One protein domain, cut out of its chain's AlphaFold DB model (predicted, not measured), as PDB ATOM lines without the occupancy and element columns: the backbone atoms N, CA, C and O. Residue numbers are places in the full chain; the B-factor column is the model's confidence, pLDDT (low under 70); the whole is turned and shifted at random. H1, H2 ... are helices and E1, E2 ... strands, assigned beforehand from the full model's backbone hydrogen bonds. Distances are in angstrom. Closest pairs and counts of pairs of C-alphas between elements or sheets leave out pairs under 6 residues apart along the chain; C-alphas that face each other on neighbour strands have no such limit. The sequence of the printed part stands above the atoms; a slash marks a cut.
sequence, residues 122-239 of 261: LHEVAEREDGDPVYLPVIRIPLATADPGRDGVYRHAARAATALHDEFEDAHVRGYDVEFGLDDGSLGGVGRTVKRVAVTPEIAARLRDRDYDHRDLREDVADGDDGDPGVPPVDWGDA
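Overview. This is residues 122 to 239 of the 261 residues of the protein "SWIM-type domain-containing protein" of Halorubrum distributum (UniProt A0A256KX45). A curled, strongly twisted sheet of five strands has helices H1 and H3 packed over one face, crossing each other, while short H2 meets both helices beside the sheet. The ends of two hairpins, the loop of E1 and E2 and the loop of E3 and E4, hold the two farthest points. The printed part has 118 residues with three named helices and five named strands, in the order E1 E2 H1 E3 E4 H2 H3 E5; the class is mixed, helices and strands. The sheet is mixed, in the order E1 E2 E3 E4 E5. The whole is compact, with a radius of gyration of the C-alphas of 14.4 A and spans of 48 by 33 by 26 A.

Arrangement. Start at the sheet with E3, residues 176 to 182, and E4, residues 193 to 199, an antiparallel hairpin; look for N 180 and O 195 at 2.7 A. On the other side of E3 find E2, residues 133 to 142, parallel to it, with N 141 and O 179 at 2.8 A. E2 pairs in a staggered way: its residues 133 to 137 pair with the edge strand E1, residues 122 to 127, in an antiparallel hairpin, with N 136 and O 123 at 2.7 A. The other edge strand, E5, residues 234 to 238, is antiparallel to E4, with N 196 and O 237 at 2.9 A. H1, residues 150 to 167, is on the sheet at a height over the sheet of 8.5 A, slantwise to the strands at 39 degrees to E3 on the local plane; the closest C-alphas of H1 and E3 are those of Ala 157 and Val 178, 5.9 A. E2, H1 and E3 form a strand-helix-strand unit, two parallel neighbour strands with a helix between, and its crossover is right-handed. H3, residues 214 to 224, is on the same face, over E4 and E5, which gives two layers, helices on one face of a sheet. H1 touches H3 with residues 151 to 158 alone, about perpendicular at 87 degrees, closest at the C-alphas of Arg 155 and His 214, 5.2 A. H2, residues 201 to 206, is only just not on the sheet, with 4 pairs of C-alphas within 10 A; H1 touches it with residues 158 to 165 alone, closest at the C-alphas of Ala 161 and Ala 204, 6.0 A. In H1 and H3 every O i to N i+4 pair is within hydrogen-bond range; in H2, 1 of 2 is.

Along the chain. Find C-alpha 122 at (116.526, 177.045, 181.552), where E1 begins. E2 measures 28.7 A from first to last C-alpha, E3 19.3 A and E4 20.1 A. H1 runs 25.4 A from C-alpha 150 at (139.550, 179.949, 191.383), and H3 runs 15.0 A. E5 ends at C-alpha 238, (134.620, 177.971, 177.881).

Size, cuts and confidence. Look for the two C-alphas farthest apart at Asp 130 and Leu 187, 48.6 A. The printed part has no cut, and no link is long. Mean pLDDT of the printed part is 86.0; residues 184 to 192 are under 70.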
ATOM      1  N   LEU A 122     116.842 178.462 181.461       75.50
ATOM      2  CA  LEU A 122     116.526 177.045 181.552       75.50
ATOM      3  C   LEU A 122     116.514 176.461 180.141       75.50
ATOM      4  O   LEU A 122     115.678 176.834 179.318       75.50
ATOM      5  N   HIS A 123     117.436 175.547 179.862       81.38
ATOM      6  CA  HIS A 123     117.517 174.872 178.572       81.38
ATOM      7  C   HIS A 123     116.951 173.463 178.677       81.38
ATOM      8  O   HIS A 123     117.352 172.708 179.552       81.38
ATOM      9  N   GLU A 124     116.056 173.077 177.777       84.38
ATOM     10  CA  GLU A 124     115.732 171.667 177.563       84.38
ATOM     11  C   GLU A 124     116.804 171.078 176.644       84.38
ATOM     12  O   GLU A 124     116.965 171.529 175.516       84.38
ATOM     13  N   VAL A 125     117.594 170.130 177.138       86.75
ATOM     14  CA  VAL A 125     118.773 169.609 176.422       86.75
ATOM     15  C   VAL A 125     118.574 168.193 175.892       86.75
ATOM     16  O   VAL A 125     119.334 167.746 175.034       86.75
ATOM     17  N   ALA A 126     117.563 167.486 176.393       87.06
ATOM     18  CA  ALA A 126     117.156 166.173 175.915       87.06
ATOM     19  C   ALA A 126     115.713 165.870 176.341       87.06
ATOM     20  O   ALA A 126     115.158 166.541 177.206       87.06
ATOM     21  N   GLU A 127     115.147 164.810 175.775       90.00
ATOM     22  CA  GLU A 127     113.891 164.199 176.207       90.00
ATOM     23  C   GLU A 127     114.202 162.770 176.675       90.00
ATOM     24  O   GLU A 127     115.037 162.079 176.076       90.00
ATOM     25  N   ARG A 128     113.590 162.331 177.776       87.56
ATOM     26  CA  ARG A 128     113.713 160.953 178.272       87.56
ATOM     27  C   ARG A 128     112.806 160.006 177.479       87.56
ATOM     28  O   ARG A 128     111.938 160.428 176.726       87.56
ATOM     29  N   GLU A 129     112.978 158.696 177.662       89.12
ATOM     30  CA  GLU A 129     112.166 157.682 176.962       89.12
ATOM     31  C   GLU A 129     110.658 157.770 177.273       89.12
ATOM     32  O   GLU A 129     109.834 157.319 176.477       89.12
ATOM     33  N   ASP A 130     110.301 158.325 178.432       88.56
ATOM     34  CA  ASP A 130     108.926 158.567 178.879       88.56
ATOM     35  C   ASP A 130     108.324 159.873 178.322       88.56
ATOM     36  O   ASP A 130     107.136 160.123 178.526       88.56
ATOM     37  N   GLY A 131     109.103 160.653 177.563       87.00
ATOM     38  CA  GLY A 131     108.688 161.916 176.955       87.00
ATOM     39  C   GLY A 131     108.877 163.139 177.853       87.00
ATOM     40  O   GLY A 131     108.534 164.248 177.451       87.00
ATOM     41  N   ASP A 132     109.406 162.966 179.062       83.56
ATOM     42  CA  ASP A 132     109.639 164.090 179.957       83.56
ATOM     43  C   ASP A 132     110.992 164.767 179.647       83.56
ATOM     44  O   ASP A 132     112.005 164.091 179.405       83.56
ATOM     45  N   PRO A 133     111.057 166.104 179.720       81.62
ATOM     46  CA  PRO A 133     112.252 166.863 179.378       81.62
ATOM     47  C   PRO A 133     113.387 166.666 180.391       81.62
ATOM     48  O   PRO A 133     113.170 166.427 181.582       81.62
ATOM     49  N   VAL A 134     114.619 166.803 179.903       85.88
ATOM     50  CA  VAL A 134     115.840 166.936 180.699       85.88
ATOM     51  C   VAL A 134     116.332 168.366 180.568       85.88
ATOM     52  O   VAL A 134     116.639 168.833 179.469       85.88
ATOM     53  N   TYR A 135     116.441 169.048 181.696       86.25
ATOM     54  CA  TYR A 135     116.805 170.448 181.760       86.25
ATOM     55  C   TYR A 135     118.285 170.675 182.073       86.25
ATOM     56  O   TYR A 135     118.970 169.837 182.655       86.25
ATOM     57  N   LEU A 136     118.771 171.855 181.716       88.81
ATOM     58  CA  LEU A 136     120.049 172.406 182.126       88.81
ATOM     59  C   LEU A 136     119.834 173.880 182.506       88.81
ATOM     60  O   LEU A 136     119.734 174.736 181.621       88.81
ATOM     61  N   PRO A 137     119.699 174.189 183.805       85.50
ATOM     62  CA  PRO A 137     119.651 175.562 184.281       85.50
ATOM     63  C   PRO A 137     121.018 176.235 184.117       85.50
ATOM     64  O   PRO A 137     122.025 175.715 184.598       85.50
ATOM     65  N   VAL A 138     121.041 177.398 183.465       83.50
ATOM     66  CA  VAL A 138     122.252 178.207 183.268       83.50
ATOM     67  C   VAL A 138     122.066 179.572 183.914       83.50
ATOM     68  O   VAL A 138     121.206 180.359 183.501       83.50
ATOM     69  N   ILE A 139     122.898 179.898 184.899       81.25
ATOM     70  CA  ILE A 139     122.982 181.260 185.433       81.25
ATOM     71  C   ILE A 139     124.251 181.943 184.945       81.25
ATOM     72  O   ILE A 139     125.264 181.296 184.702       81.25
ATOM     73  N   ARG A 140     124.211 183.272 184.845       80.12
ATOM     74  CA  ARG A 140     125.386 184.077 184.522       80.12
ATOM     75  C   ARG A 140     125.657 185.097 185.615       80.12
ATOM     76  O   ARG A 140     124.791 185.910 185.931       80.12
ATOM     77  N   ILE A 141     126.880 185.088 186.126       81.12
ATOM     78  CA  ILE A 141     127.390 185.998 187.145       81.12
ATOM     79  C   ILE A 141     128.386 186.960 186.473       81.12
ATOM     80  O   ILE A 141     129.437 186.527 185.995       81.12
ATOM     81  N   PRO A 142     128.077 188.267 186.374       75.62
ATOM     82  CA  PRO A 142     129.015 189.251 185.845       75.62
ATOM     83  C   PRO A 142     130.067 189.606 186.902       75.62
ATOM     84  O   PRO A 142     129.734 190.156 187.954       75.62
ATOM     85  N   LEU A 143     131.335 189.332 186.605       78.12
ATOM     86  CA  LEU A 143     132.473 189.659 187.458       78.12
ATOM     87  C   LEU A 143     133.107 190.976 187.005       78.12
ATOM     88  O   LEU A 143     133.296 191.205 185.813       78.12
ATOM     89  N   ALA A 144     133.476 191.832 187.954       72.75
ATOM     90  CA  ALA A 144     134.154 193.108 187.713       72.75
ATOM     91  C   ALA A 144     135.682 192.962 187.542       72.75
ATOM     92  O   ALA A 144     136.431 193.910 187.762       72.75
ATOM     93  N   THR A 145     136.153 191.764 187.190       76.00
ATOM     94  CA  THR A 145     137.571 191.437 187.004       76.00
ATOM     95  C   THR A 145     137.758 190.460 185.845       76.00
ATOM     96  O   THR A 145     136.874 189.650 185.546       76.00
ATOM     97  N   ALA A 146     138.925 190.536 185.206       79.62
ATOM     98  CA  ALA A 146     139.385 189.595 184.191       79.62
ATOM     99  C   ALA A 146     139.992 188.327 184.807       79.62
ATOM    100  O   ALA A 146     140.022 187.282 184.161       79.62
ATOM    101  N   ASP A 147     140.486 188.433 186.041       80.25
ATOM    102  CA  ASP A 147     141.164 187.363 186.764       80.25
ATOM    103  C   ASP A 147     140.547 187.233 188.164       80.25
ATOM    104  O   ASP A 147     140.936 187.940 189.095       80.25
ATOM    105  N   PRO A 148     139.484 186.426 188.304       74.62
ATOM    106  CA  PRO A 148     138.727 186.336 189.549       74.62
ATOM    107  C   PRO A 148     139.332 185.396 190.595       74.62
ATOM    108  O   PRO A 148     138.811 185.326 191.708       74.62
ATOM    109  N   GLY A 149     140.383 184.648 190.249       83.44
ATOM    110  CA  GLY A 149     140.870 183.544 191.071       83.44
ATOM    111  C   GLY A 149     139.870 182.380 191.171       83.44
ATOM    112  O   GLY A 149     138.652 182.528 191.064       83.44
ATOM    113  N   ARG A 150     140.383 181.164 191.378       83.50
ATOM    114  CA  ARG A 150     139.550 179.949 191.383       83.50
ATOM    115  C   ARG A 150     138.711 179.797 192.659       83.50
ATOM    116  O   ARG A 150     137.585 179.327 192.571       83.50
ATOM    117  N   ASP A 151     139.204 180.230 193.820       81.25
ATOM    118  CA  ASP A 151     138.459 180.148 195.094       81.25
ATOM    119  C   ASP A 151     137.171 180.992 195.068       81.25
ATOM    120  O   ASP A 151     136.081 180.500 195.364       81.25
ATOM    121  N   GLY A 152     137.274 182.251 194.621       76.44
ATOM    122  CA  GLY A 152     136.132 183.163 194.505       76.44
ATOM    123  C   GLY A 152     135.087 182.687 193.493       76.44
ATOM    124  O   GLY A 152     133.888 182.772 193.750       76.44
ATOM    125  N   VAL A 153     135.531 182.117 192.368       88.25
ATOM    126  CA  VAL A 153     134.658 181.475 191.370       88.25
ATOM    127  C   VAL A 153     133.879 180.312 191.979       88.25
ATOM    128  O   VAL A 153     132.659 180.248 191.842       88.25
ATOM    129  N   TYR A 154     134.561 179.403 192.676       92.88
ATOM    130  CA  TYR A 154     133.924 178.213 193.237       92.88
ATOM    131  C   TYR A 154     132.988 178.530 194.404       92.88
ATOM    132  O   TYR A 154     131.981 177.850 194.587       92.88
ATOM    133  N   ARG A 155     133.243 179.614 195.141       85.31
ATOM    134  CA  ARG A 155     132.319 180.147 196.151       85.31
ATOM    135  C   ARG A 155     130.983 180.572 195.543       85.31
ATOM    136  O   ARG A 155     129.924 180.208 196.053       85.31
ATOM    137  N   HIS A 156     131.035 181.303 194.430       84.88
ATOM    138  CA  HIS A 156     129.850 181.678 193.657       84.88
ATOM    139  C   HIS A 156     129.154 180.460 193.055       84.88
ATOM    140  O   HIS A 156     127.934 180.339 193.167       84.88
ATOM    141  N   ALA A 157     129.925 179.537 192.471       93.31
ATOM    142  CA  ALA A 157     129.398 178.308 191.890       93.31
ATOM    143  C   ALA A 157     128.677 177.442 192.933       93.31
ATOM    144  O   ALA A 157     127.577 176.976 192.666       93.31
ATOM    145  N   ALA A 158     129.232 177.294 194.140       92.31
ATOM    146  CA  ALA A 158     128.607 176.554 195.234       92.31
ATOM    147  C   ALA A 158     127.251 177.149 195.638       92.31
ATOM    148  O   ALA A 158     126.255 176.432 195.736       92.31
ATOM    149  N   ARG A 159     127.181 178.472 195.823       86.62
ATOM    150  CA  ARG A 159     125.921 179.156 196.170       86.62
ATOM    151  C   ARG A 159     124.872 178.996 195.075       86.62
ATOM    152  O   ARG A 159     123.720 178.686 195.363       86.62
ATOM    153  N   ALA A 160     125.290 179.186 193.830       86.19
ATOM    154  CA  ALA A 160     124.446 179.036 192.659       86.19
ATOM    155  C   ALA A 160     123.919 177.609 192.490       86.19
ATOM    156  O   ALA A 160     122.714 177.413 192.366       86.19
ATOM    157  N   ALA A 161     124.808 176.617 192.525       92.44
ATOM    158  CA  ALA A 161     124.460 175.212 192.385       92.44
ATOM    159  C   ALA A 161     123.544 174.743 193.520       92.44
ATOM    160  O   ALA A 161     122.609 174.004 193.250       92.44
ATOM    161  N   THR A 162     123.743 175.220 194.755       89.06
ATOM    162  CA  THR A 162     122.829 174.934 195.876       89.06
ATOM    163  C   THR A 162     121.430 175.481 195.596       89.06
ATOM    164  O   THR A 162     120.455 174.741 195.670       89.06
ATOM    165  N   ALA A 163     121.328 176.759 195.215       82.00
ATOM    166  CA  ALA A 163     120.041 177.396 194.943       82.00
ATOM    167  C   ALA A 163     119.296 176.728 193.776       82.00
ATOM    168  O   ALA A 163     118.102 176.467 193.879       82.00
ATOM    169  N   LEU A 164     120.009 176.410 192.691       85.00
ATOM    170  CA  LEU A 164     119.443 175.688 191.554       85.00
ATOM    171  C   LEU A 164     119.060 174.255 191.940       85.00
ATOM    172  O   LEU A 164     118.008 173.776 191.537       85.00
ATOM    173  N   HIS A 165     119.873 173.565 192.737       91.00
ATOM    174  CA  HIS A 165     119.550 172.207 193.155       91.00
ATOM    175  C   HIS A 165     118.298 172.144 194.028       91.00
ATOM    176  O   HIS A 165     117.482 171.245 193.840       91.00
ATOM    177  N   ASP A 166     118.120 173.111 194.927       82.31
ATOM    178  CA  ASP A 166     116.913 173.231 195.742       82.31
ATOM    179  C   ASP A 166     115.682 173.590 194.892       82.31
ATOM    180  O   ASP A 166     114.607 173.039 195.107       82.31
ATOM    181  N   GLU A 167     115.817 174.483 193.904       80.94
ATOM    182  CA  GLU A 167     114.710 174.882 193.019       80.94
ATOM    183  C   GLU A 167     114.259 173.752 192.079       80.94
ATOM    184  O   GLU A 167     113.067 173.602 191.808       80.94
ATOM    185  N   PHE A 168     115.207 172.957 191.582       83.94
ATOM    186  CA  PHE A 168     114.976 171.915 190.581       83.94
ATOM    187  C   PHE A 168     114.987 170.496 191.176       83.94
ATOM    188  O   PHE A 168     115.191 169.536 190.436       83.94
ATOM    189  N   GLU A 169     114.746 170.334 192.483       82.19
ATOM    190  CA  GLU A 169     114.833 169.030 193.165       82.19
ATOM    191  C   GLU A 169     113.885 167.959 192.596       82.19
ATOM    192  O   GLU A 169     114.229 166.778 192.561       82.19
ATOM    193  N   ASP A 170     112.723 168.383 192.090       82.44
ATOM    194  CA  ASP A 170     111.706 167.518 191.479       82.44
ATOM    195  C   ASP A 170     111.836 167.414 189.945       82.44
ATOM    196  O   ASP A 170     111.024 166.757 189.287       82.44
ATOM    197  N   ALA A 171     112.827 168.083 189.347       85.06
ATOM    198  CA  ALA A 171     113.032 168.121 187.905       85.06
ATOM    199  C   ALA A 171     114.198 167.224 187.470       85.06
ATOM    200  O   ALA A 171     115.195 167.046 188.167       85.06
ATOM    201  N   HIS A 172     114.116 166.698 186.249       88.69
ATOM    202  CA  HIS A 172     115.238 165.986 185.653       88.69
ATOM    203  C   HIS A 172     116.228 166.982 185.069       88.69
ATOM    204  O   HIS A 172     115.986 167.560 184.013       88.69
ATOM    205  N   VAL A 173     117.353 167.167 185.750       91.62
ATOM    206  CA  VAL A 173     118.433 168.048 185.307       91.62
ATOM    207  C   VAL A 173     119.663 167.246 184.886       91.62
ATOM    208  O   VAL A 173     120.038 166.269 185.531       91.62
ATOM    209  N   ARG A 174     120.317 167.661 183.797       92.75
ATOM    210  CA  ARG A 174     121.618 167.114 183.372       92.75
ATOM    211  C   ARG A 174     122.768 167.630 184.242       92.75
ATOM    212  O   ARG A 174     123.804 166.984 184.336       92.75
ATOM    213  N   GLY A 175     122.584 168.796 184.847       94.12
ATOM    214  CA  GLY A 175     123.550 169.492 185.687       94.12
ATOM    215  C   GLY A 175     123.139 170.948 185.859       94.12
ATOM    216  O   GLY A 175     122.113 171.372 185.325       94.12
ATOM    217  N   TYR A 176     123.953 171.705 186.581       94.19
ATOM    218  CA  TYR A 176     123.776 173.136 186.815       94.19
ATOM    219  C   TYR A 176     124.964 173.882 186.237       94.19
ATOM    220  O   TYR A 176     126.106 173.552 186.563       94.19
ATOM    221  N   ASP A 177     124.703 174.873 185.391       93.06
ATOM    222  CA  ASP A 177     125.753 175.644 184.742       93.06
ATOM    223  C   ASP A 177     125.857 177.051 185.317       93.06
ATOM    224  O   ASP A 177     124.883 177.812 185.350       93.06
ATOM    225  N   VAL A 178     127.056 177.399 185.769       93.25
ATOM    226  CA  VAL A 178     127.364 178.713 186.317       93.25
ATOM    227  C   VAL A 178     128.378 179.382 185.406       93.25
ATOM    228  O   VAL A 178     129.571 179.084 185.439       93.25
ATOM    229  N   GLU A 179     127.891 180.310 184.590       90.75
ATOM    230  CA  GLU A 179     128.708 181.136 183.714       90.75
ATOM    231  C   GLU A 179     129.218 182.384 184.441       90.75
ATOM    232  O   GLU A 179     128.492 183.057 185.170       90.75
ATOM    233  N   PHE A 180     130.455 182.762 184.156       88.56
ATOM    234  CA  PHE A 180     131.136 183.931 184.688       88.56
ATOM    235  C   PHE A 180     131.522 184.851 183.538       88.56
ATOM    236  O   PHE A 180     132.407 184.536 182.739       88.56
ATOM    237  N   GLY A 181     130.843 185.993 183.438       84.25
ATOM    238  CA  GLY A 181     131.192 187.031 182.473       84.25
ATOM    239  C   GLY A 181     132.327 187.882 183.021       84.25
ATOM    240  O   GLY A 181     132.115 188.596 183.994       84.25
ATOM    241  N   LEU A 182     133.506 187.812 182.406       82.50
ATOM    242  CA  LEU A 182     134.698 188.517 182.879       82.50
ATOM    243  C   LEU A 182     134.743 189.954 182.335       82.50
ATOM    244  O   LEU A 182     134.309 190.208 181.202       82.50
ATOM    245  N   ASP A 183     135.269 190.881 183.138       76.88
ATOM    246  CA  ASP A 183     135.547 192.265 182.734       76.88
ATOM    247  C   ASP A 183     137.033 192.409 182.383       76.88
ATOM    248  O   ASP A 183     137.889 192.537 183.253       76.88
ATOM    249  N   ASP A 184     137.340 192.363 181.088       69.81
ATOM    250  CA  ASP A 184     138.691 192.504 180.537       69.81
ATOM    251  C   ASP A 184     139.081 193.964 180.239       69.81
ATOM    252  O   ASP A 184     140.083 194.223 179.566       69.81
ATOM    253  N   GLY A 185     138.288 194.934 180.712       61.69
ATOM    254  CA  GLY A 185     138.508 196.356 180.456       61.69
ATOM    255  C   GLY A 185     138.238 196.772 179.006       61.69
ATOM    256  O   GLY A 185     138.568 197.897 178.611       61.69
ATOM    257  N   SER A 186     137.645 195.899 178.184       56.47
ATOM    258  CA  SER A 186     137.298 196.242 176.809       56.47
ATOM    259  C   SER A 186     136.149 197.260 176.751       56.47
ATOM    260  O   SER A 186     135.123 197.156 177.427       56.47
ATOM    261  N   LEU A 187     136.309 198.284 175.903       45.25
ATOM    262  CA  LEU A 187     135.267 199.284 175.658       45.25
ATOM    263  C   LEU A 187     134.015 198.598 175.079       45.25
ATOM    264  O   LEU A 187     133.976 198.241 173.900       45.25
ATOM    265  N   GLY A 188     132.974 198.449 175.904       48.88
ATOM    266  CA  GLY A 188     131.636 198.054 175.460       48.88
ATOM    267  C   GLY A 188     131.137 196.652 175.831       48.88
ATOM    268  O   GLY A 188     130.280 196.156 175.104       48.88
ATOM    269  N   GLY A 189     131.586 196.020 176.922       50.81
ATOM    270  CA  GLY A 189     130.729 195.040 177.613       50.81
ATOM    271  C   GLY A 189     131.429 193.902 178.358       50.81
ATOM    272  O   GLY A 189     132.218 193.168 177.771       50.81
ATOM    273  N   VAL A 190     131.025 193.723 179.620       48.38
ATOM    274  CA  VAL A 190     131.251 192.525 180.446       48.38
ATOM    275  C   VAL A 190     130.674 191.296 179.732       48.38
ATOM    276  O   VAL A 190     129.579 191.368 179.168       48.38
ATOM    277  N   GLY A 191     131.389 190.168 179.755       52.84
ATOM    278  CA  GLY A 191     130.899 188.905 179.187       52.84
ATOM    279  C   GLY A 191     131.219 188.669 177.706       52.84
ATOM    280  O   GLY A 191     130.552 187.857 177.068       52.84
ATOM    281  N   ARG A 192     132.238 189.341 177.143       65.94
ATOM    282  CA  ARG A 192     132.880 188.878 175.891       65.94
ATOM    283  C   ARG A 192     133.683 187.603 176.113       65.94
ATOM    284  O   ARG A 192     133.644 186.702 175.283       65.94
ATOM    285  N   THR A 193     134.378 187.548 177.243       75.19
ATOM    286  CA  THR A 193     135.018 186.337 177.743       75.19
ATOM    287  C   THR A 193     134.105 185.754 178.806       75.19
ATOM    288  O   THR A 193     133.815 186.413 179.808       75.19
ATOM    289  N   VAL A 194     133.616 184.543 178.558       86.50
ATOM    290  CA  VAL A 194     132.760 183.815 179.490       86.50
ATOM    291  C   VAL A 194     133.423 182.487 179.797       86.50
ATOM    292  O   VAL A 194     133.734 181.713 178.888       86.50
ATOM    293  N   LYS A 195     133.646 182.250 181.084       93.31
ATOM    294  CA  LYS A 195     134.074 180.959 181.622       93.31
ATOM    295  C   LYS A 195     132.914 180.311 182.355       93.31
ATOM    296  O   LYS A 195     131.976 181.012 182.722       93.31
ATOM    297  N   ARG A 196     132.954 179.004 182.570       94.62
ATOM    298  CA  ARG A 196     131.888 178.303 183.291       94.62
ATOM    299  C   ARG A 196     132.398 177.220 184.216       94.62
ATOM    300  O   ARG A 196     133.446 176.628 183.972       94.62
ATOM    301  N   VAL A 197     131.611 176.970 185.252       97.44
ATOM    302  CA  VAL A 197     131.690 175.779 186.093       97.44
ATOM    303  C   VAL A 197     130.366 175.044 185.949       97.44
ATOM    304  O   VAL A 197     129.313 175.639 186.181       97.44
ATOM    305  N   ALA A 198     130.416 173.771 185.566       96.88
ATOM    306  CA  ALA A 198     129.230 172.925 185.506       96.88
ATOM    307  C   ALA A 198     129.296 171.857 186.592       96.88
ATOM    308  O   ALA A 198     130.321 171.200 186.757       96.88
ATOM    309  N   VAL A 199     128.197 171.679 187.317       97.81
ATOM    310  CA  VAL A 199     128.113 170.788 188.479       97.81
ATOM    311  C   VAL A 199     127.049 169.729 188.216       97.81
ATOM    312  O   VAL A 199     125.960 170.052 187.735       97.81
ATOM    313  N   THR A 200     127.339 168.463 188.515       97.88
ATOM    314  CA  THR A 200     126.331 167.399 188.400       97.88
ATOM    315  C   THR A 200     125.341 167.451 189.571       97.88
ATOM    316  O   THR A 200     125.667 167.999 190.629       97.88
ATOM    317  N   PRO A 201     124.137 166.867 189.437       96.62
ATOM    318  CA  PRO A 201     123.189 166.785 190.548       96.62
ATOM    319  C   PRO A 201     123.753 166.065 191.777       96.62
ATOM    320  O   PRO A 201     123.470 166.463 192.903       96.62
ATOM    321  N   GLU A 202     124.586 165.042 191.576       96.88
ATOM    322  CA  GLU A 202     125.204 164.270 192.656       96.88
ATOM    323  C   GLU A 202     126.206 165.110 193.453       96.88
ATOM    324  O   GLU A 202     126.182 165.077 194.682       96.88
ATOM    325  N   ILE A 203     127.049 165.891 192.771       97.94
ATOM    326  CA  ILE A 203     128.000 166.802 193.421       97.94
ATOM    327  C   ILE A 203     127.242 167.937 194.126       97.94
ATOM    328  O   ILE A 203     127.545 168.271 195.271       97.94
ATOM    329  N   ALA A 204     126.218 168.507 193.483       96.62
ATOM    330  CA  ALA A 204     125.422 169.583 194.070       96.62
ATOM    331  C   ALA A 204     124.668 169.139 195.335       96.62
ATOM    332  O   ALA A 204     124.554 169.915 196.280       96.62
ATOM    333  N   ALA A 205     124.209 167.885 195.396       96.19
ATOM    334  CA  ALA A 205     123.567 167.335 196.587       96.19
ATOM    335  C   ALA A 205     124.491 167.350 197.817       96.19
ATOM    336  O   ALA A 205     124.013 167.576 198.932       96.19
ATOM    337  N   ARG A 206     125.811 167.181 197.623       97.06
ATOM    338  CA  ARG A 206     126.809 167.233 198.707       97.06
ATOM    339  C   ARG A 206     126.927 168.619 199.338       97.06
ATOM    340  O   ARG A 206     127.264 168.704 200.507       97.06
ATOM    341  N   LEU A 207     126.565 169.701 198.638       91.69
ATOM    342  CA  LEU A 207     126.591 171.070 199.188       91.69
ATOM    343  C   LEU A 207     125.613 171.286 200.357       91.69
ATOM    344  O   LEU A 207     125.708 172.288 201.066       91.69
ATOM    345  N   ARG A 208     124.674 170.356 200.580       88.06
ATOM    346  CA  ARG A 208     123.805 170.345 201.767       88.06
ATOM    347  C   ARG A 208     124.516 169.785 203.009       88.06
ATOM    348  O   ARG A 208     124.045 170.009 204.128       88.06
ATOM    349  N   ASP A 209     125.627 169.070 202.834       91.06
ATOM    350  CA  ASP A 209     126.421 168.521 203.929       91.06
ATOM    351  C   ASP A 209     127.242 169.627 204.597       91.06
ATOM    352  O   ASP A 209     127.914 170.426 203.955       91.06
ATOM    353  N   ARG A 210     127.211 169.672 205.933       81.25
ATOM    354  CA  ARG A 210     127.849 170.752 206.707       81.25
ATOM    355  C   ARG A 210     129.372 170.796 206.597       81.25
ATOM    356  O   ARG A 210     129.949 171.841 206.887       81.25
ATOM    357  N   ASP A 211     129.977 169.670 206.246       85.50
ATOM    358  CA  ASP A 211     131.424 169.494 206.152       85.50
ATOM    359  C   ASP A 211     131.906 169.523 204.691       85.50
ATOM    360  O   ASP A 211     133.049 169.174 204.431       85.50
ATOM    361  N   TYR A 212     131.034 169.898 203.747       88.31
ATOM    362  CA  TYR A 212     131.348 170.008 202.325       88.31
ATOM    363  C   TYR A 212     131.201 171.467 201.885       88.31
ATOM    364  O   TYR A 212     130.105 172.033 201.899       88.31
ATOM    365  N   ASP A 213     132.311 172.098 201.515       84.25
ATOM    366  CA  ASP A 213     132.362 173.503 201.124       84.25
ATOM    367  C   ASP A 213     132.782 173.701 199.651       84.25
ATOM    368  O   ASP A 213     132.965 172.762 198.878       84.25
ATOM    369  N   HIS A 214     132.871 174.956 199.207       89.81
ATOM    370  CA  HIS A 214     133.284 175.312 197.842       89.81
ATOM    371  C   HIS A 214     134.653 174.759 197.392       89.81
ATOM    372  O   HIS A 214     134.897 174.657 196.189       89.81
ATOM    373  N   ARG A 215     135.552 174.430 198.322       88.19
ATOM    374  CA  ARG A 215     136.860 173.826 198.054       88.19
ATOM    375  C   ARG A 215     136.707 172.344 197.747       88.19
ATOM    376  O   ARG A 215     137.263 171.906 196.746       88.19
ATOM    377  N   ASP A 216     135.882 171.634 198.514       94.38
ATOM    378  CA  ASP A 216     135.508 170.248 198.214       94.38
ATOM    379  C   ASP A 216     134.770 170.173 196.871       94.38
ATOM    380  O   ASP A 216     135.083 169.335 196.031       94.38
ATOM    381  N   LEU A 217     133.871 171.134 196.600       97.56
ATOM    382  CA  LEU A 217     133.241 171.285 195.284       97.56
ATOM    383  C   LEU A 217     134.270 171.427 194.163       97.56
ATOM    384  O   LEU A 217     134.093 170.839 193.100       97.56
ATOM    385  N   ARG A 218     135.320 172.225 194.374       97.19
ATOM    386  CA  ARG A 218     136.380 172.401 193.380       97.19
ATOM    387  C   ARG A 218     137.126 171.106 193.114       97.19
ATOM    388  O   ARG A 218     137.419 170.832 191.956       97.19
ATOM    389  N   GLU A 219     137.453 170.361 194.162       95.31
ATOM    390  CA  GLU A 219     138.139 169.074 194.051       95.31
ATOM    391  C   GLU A 219     137.275 168.060 193.294       95.31
ATOM    392  O   GLU A 219     137.701 167.568 192.254       95.31
ATOM    393  N   ASP A 220     136.023 167.860 193.712       98.25
ATOM    394  CA  ASP A 220     135.090 166.920 193.075       98.25
ATOM    395  C   ASP A 220     134.797 167.279 191.604       98.25
ATOM    396  O   ASP A 220     134.709 166.396 190.748       98.25
ATOM    397  N   VAL A 221     134.636 168.571 191.284       98.25
ATOM    398  CA  VAL A 221     134.420 169.025 189.897       98.25
ATOM    399  C   VAL A 221     135.673 168.815 189.051       98.25
ATOM    400  O   VAL A 221     135.551 168.346 187.924       98.25
ATOM    401  N   ALA A 222     136.859 169.130 189.575       97.38
ATOM    402  CA  ALA A 222     138.115 168.940 188.852       97.38
ATOM    403  C   ALA A 222     138.437 167.455 188.622       97.38
ATOM    404  O   ALA A 222     138.896 167.094 187.541       97.38
ATOM    405  N   ASP A 223     138.167 166.596 189.605       97.56
ATOM    406  CA  ASP A 223     138.363 165.147 189.495       97.56
ATOM    407  C   ASP A 223     137.362 164.492 188.533       97.56
ATOM    408  O   ASP A 223     137.669 163.475 187.904       97.56
ATOM    409  N   GLY A 224     136.157 165.059 188.433       97.19
ATOM    410  CA  GLY A 224     135.098 164.569 187.558       97.19
ATOM    411  C   GLY A 224     135.140 165.105 186.125       97.19
ATOM    412  O   GLY A 224     134.487 164.512 185.267       97.19
ATOM    413  N   ASP A 225     135.848 166.207 185.862       97.38
ATOM    414  CA  ASP A 225     135.939 166.809 184.527       97.38
ATOM    415  C   ASP A 225     136.753 165.904 183.588       97.38
ATOM    416  O   ASP A 225     137.950 165.673 183.774       97.38
ATOM    417  N   ASP A 226     136.093 165.377 182.557       95.81
ATOM    418  CA  ASP A 226     136.695 164.485 181.563       95.81
ATOM    419  C   ASP A 226     137.255 165.226 180.331       95.81
ATOM    420  O   ASP A 226     137.827 164.605 179.424       95.81
ATOM    421  N   GLY A 227     137.129 166.555 180.309       93.44
ATOM    422  CA  GLY A 227     137.525 167.433 179.220       93.44
ATOM    423  C   GLY A 227     136.490 167.568 178.099       93.44
ATOM    424  O   GLY A 227     136.775 168.274 177.123       93.44
ATOM    425  N   ASP A 228     135.319 166.925 178.184       91.38
ATOM    426  CA  ASP A 228     134.209 167.153 177.257       91.38
ATOM    427  C   ASP A 228     133.389 168.383 177.694       91.38
ATOM    428  O   ASP A 228     132.624 168.335 178.659       91.38
ATOM    429  N   PRO A 229     133.443 169.501 176.945       86.50
ATOM    430  CA  PRO A 229     132.726 170.710 177.330       86.50
ATOM    431  C   PRO A 229     131.194 170.540 177.317       86.50
ATOM    432  O   PRO A 229     130.486 171.396 177.849       86.50
ATOM    433  N   GLY A 230     130.645 169.482 176.712       86.88
ATOM    434  CA  GLY A 230     129.210 169.189 176.686       86.88
ATOM    435  C   GLY A 230     128.698 168.342 177.859       86.88
ATOM    436  O   GLY A 230     127.487 168.094 177.948       86.88
ATOM    437  N   VAL A 231     129.577 167.874 178.748       90.38
ATOM    438  CA  VAL A 231     129.234 166.908 179.798       90.38
ATOM    439  C   VAL A 231     129.680 167.444 181.160       90.38
ATOM    440  O   VAL A 231     130.869 167.589 181.391       90.38
ATOM    441  N   PRO A 232     128.748 167.770 182.074       94.06
ATOM    442  CA  PRO A 232     129.110 168.073 183.455       94.06
ATOM    443  C   PRO A 232     129.725 166.850 184.171       94.06
ATOM    444  O   PRO A 232     129.273 165.729 183.916       94.06
ATOM    445  N   PRO A 233     130.653 167.061 185.123       97.94
ATOM    446  CA  PRO A 233     131.106 168.365 185.604       97.94
ATOM    447  C   PRO A 233     132.151 169.006 184.672       97.94
ATOM    448  O   PRO A 233     132.851 168.315 183.948       97.94
ATOM    449  N   VAL A 234     132.227 170.340 184.668       97.69
ATOM    450  CA  VAL A 234     133.200 171.103 183.862       97.69
ATOM    451  C   VAL A 234     133.934 172.074 184.769       97.69
ATOM    452  O   VAL A 234     133.307 172.946 185.378       97.69
ATOM    453  N   ASP A 235     135.258 171.964 184.812       97.00
ATOM    454  CA  ASP A 235     136.134 172.789 185.621       97.00
ATOM    455  C   ASP A 235     136.695 173.972 184.819       97.00
ATOM    456  O   ASP A 235     137.723 173.887 184.147       97.00
ATOM    457  N   TRP A 236     136.052 175.137 184.947       95.69
ATOM    458  CA  TRP A 236     136.542 176.396 184.365       95.69
ATOM    459  C   TRP A 236     136.695 176.358 182.833       95.69
ATOM    460  O   TRP A 236     137.659 176.871 182.247       95.69
ATOM    461  N   GLY A 237     135.704 175.764 182.174       94.06
ATOM    462  CA  GLY A 237     135.630 175.647 180.723       94.06
ATOM    463  C   GLY A 237     135.194 176.937 180.029       94.06
ATOM    464  O   GLY A 237     134.798 177.920 180.659       94.06
ATOM    465  N   ASP A 238     135.254 176.934 178.700       91.81
ATOM    466  CA  ASP A 238     134.620 177.971 177.881       91.81
ATOM    467  C   ASP A 238     133.094 177.790 177.869       91.81
ATOM    468  O   ASP A 238     132.586 176.666 177.929       91.81
ATOM    469  N   ALA A 239     132.353 178.898 177.781       85.88
ATOM    470  CA  ALA A 239     130.903 178.845 177.623       85.88
ATOM    471  C   ALA A 239     130.512 178.109 176.334       85.88
ATOM    472  O   ALA A 239     131.097 178.326 175.268       85.88
TER     473      ALA A 239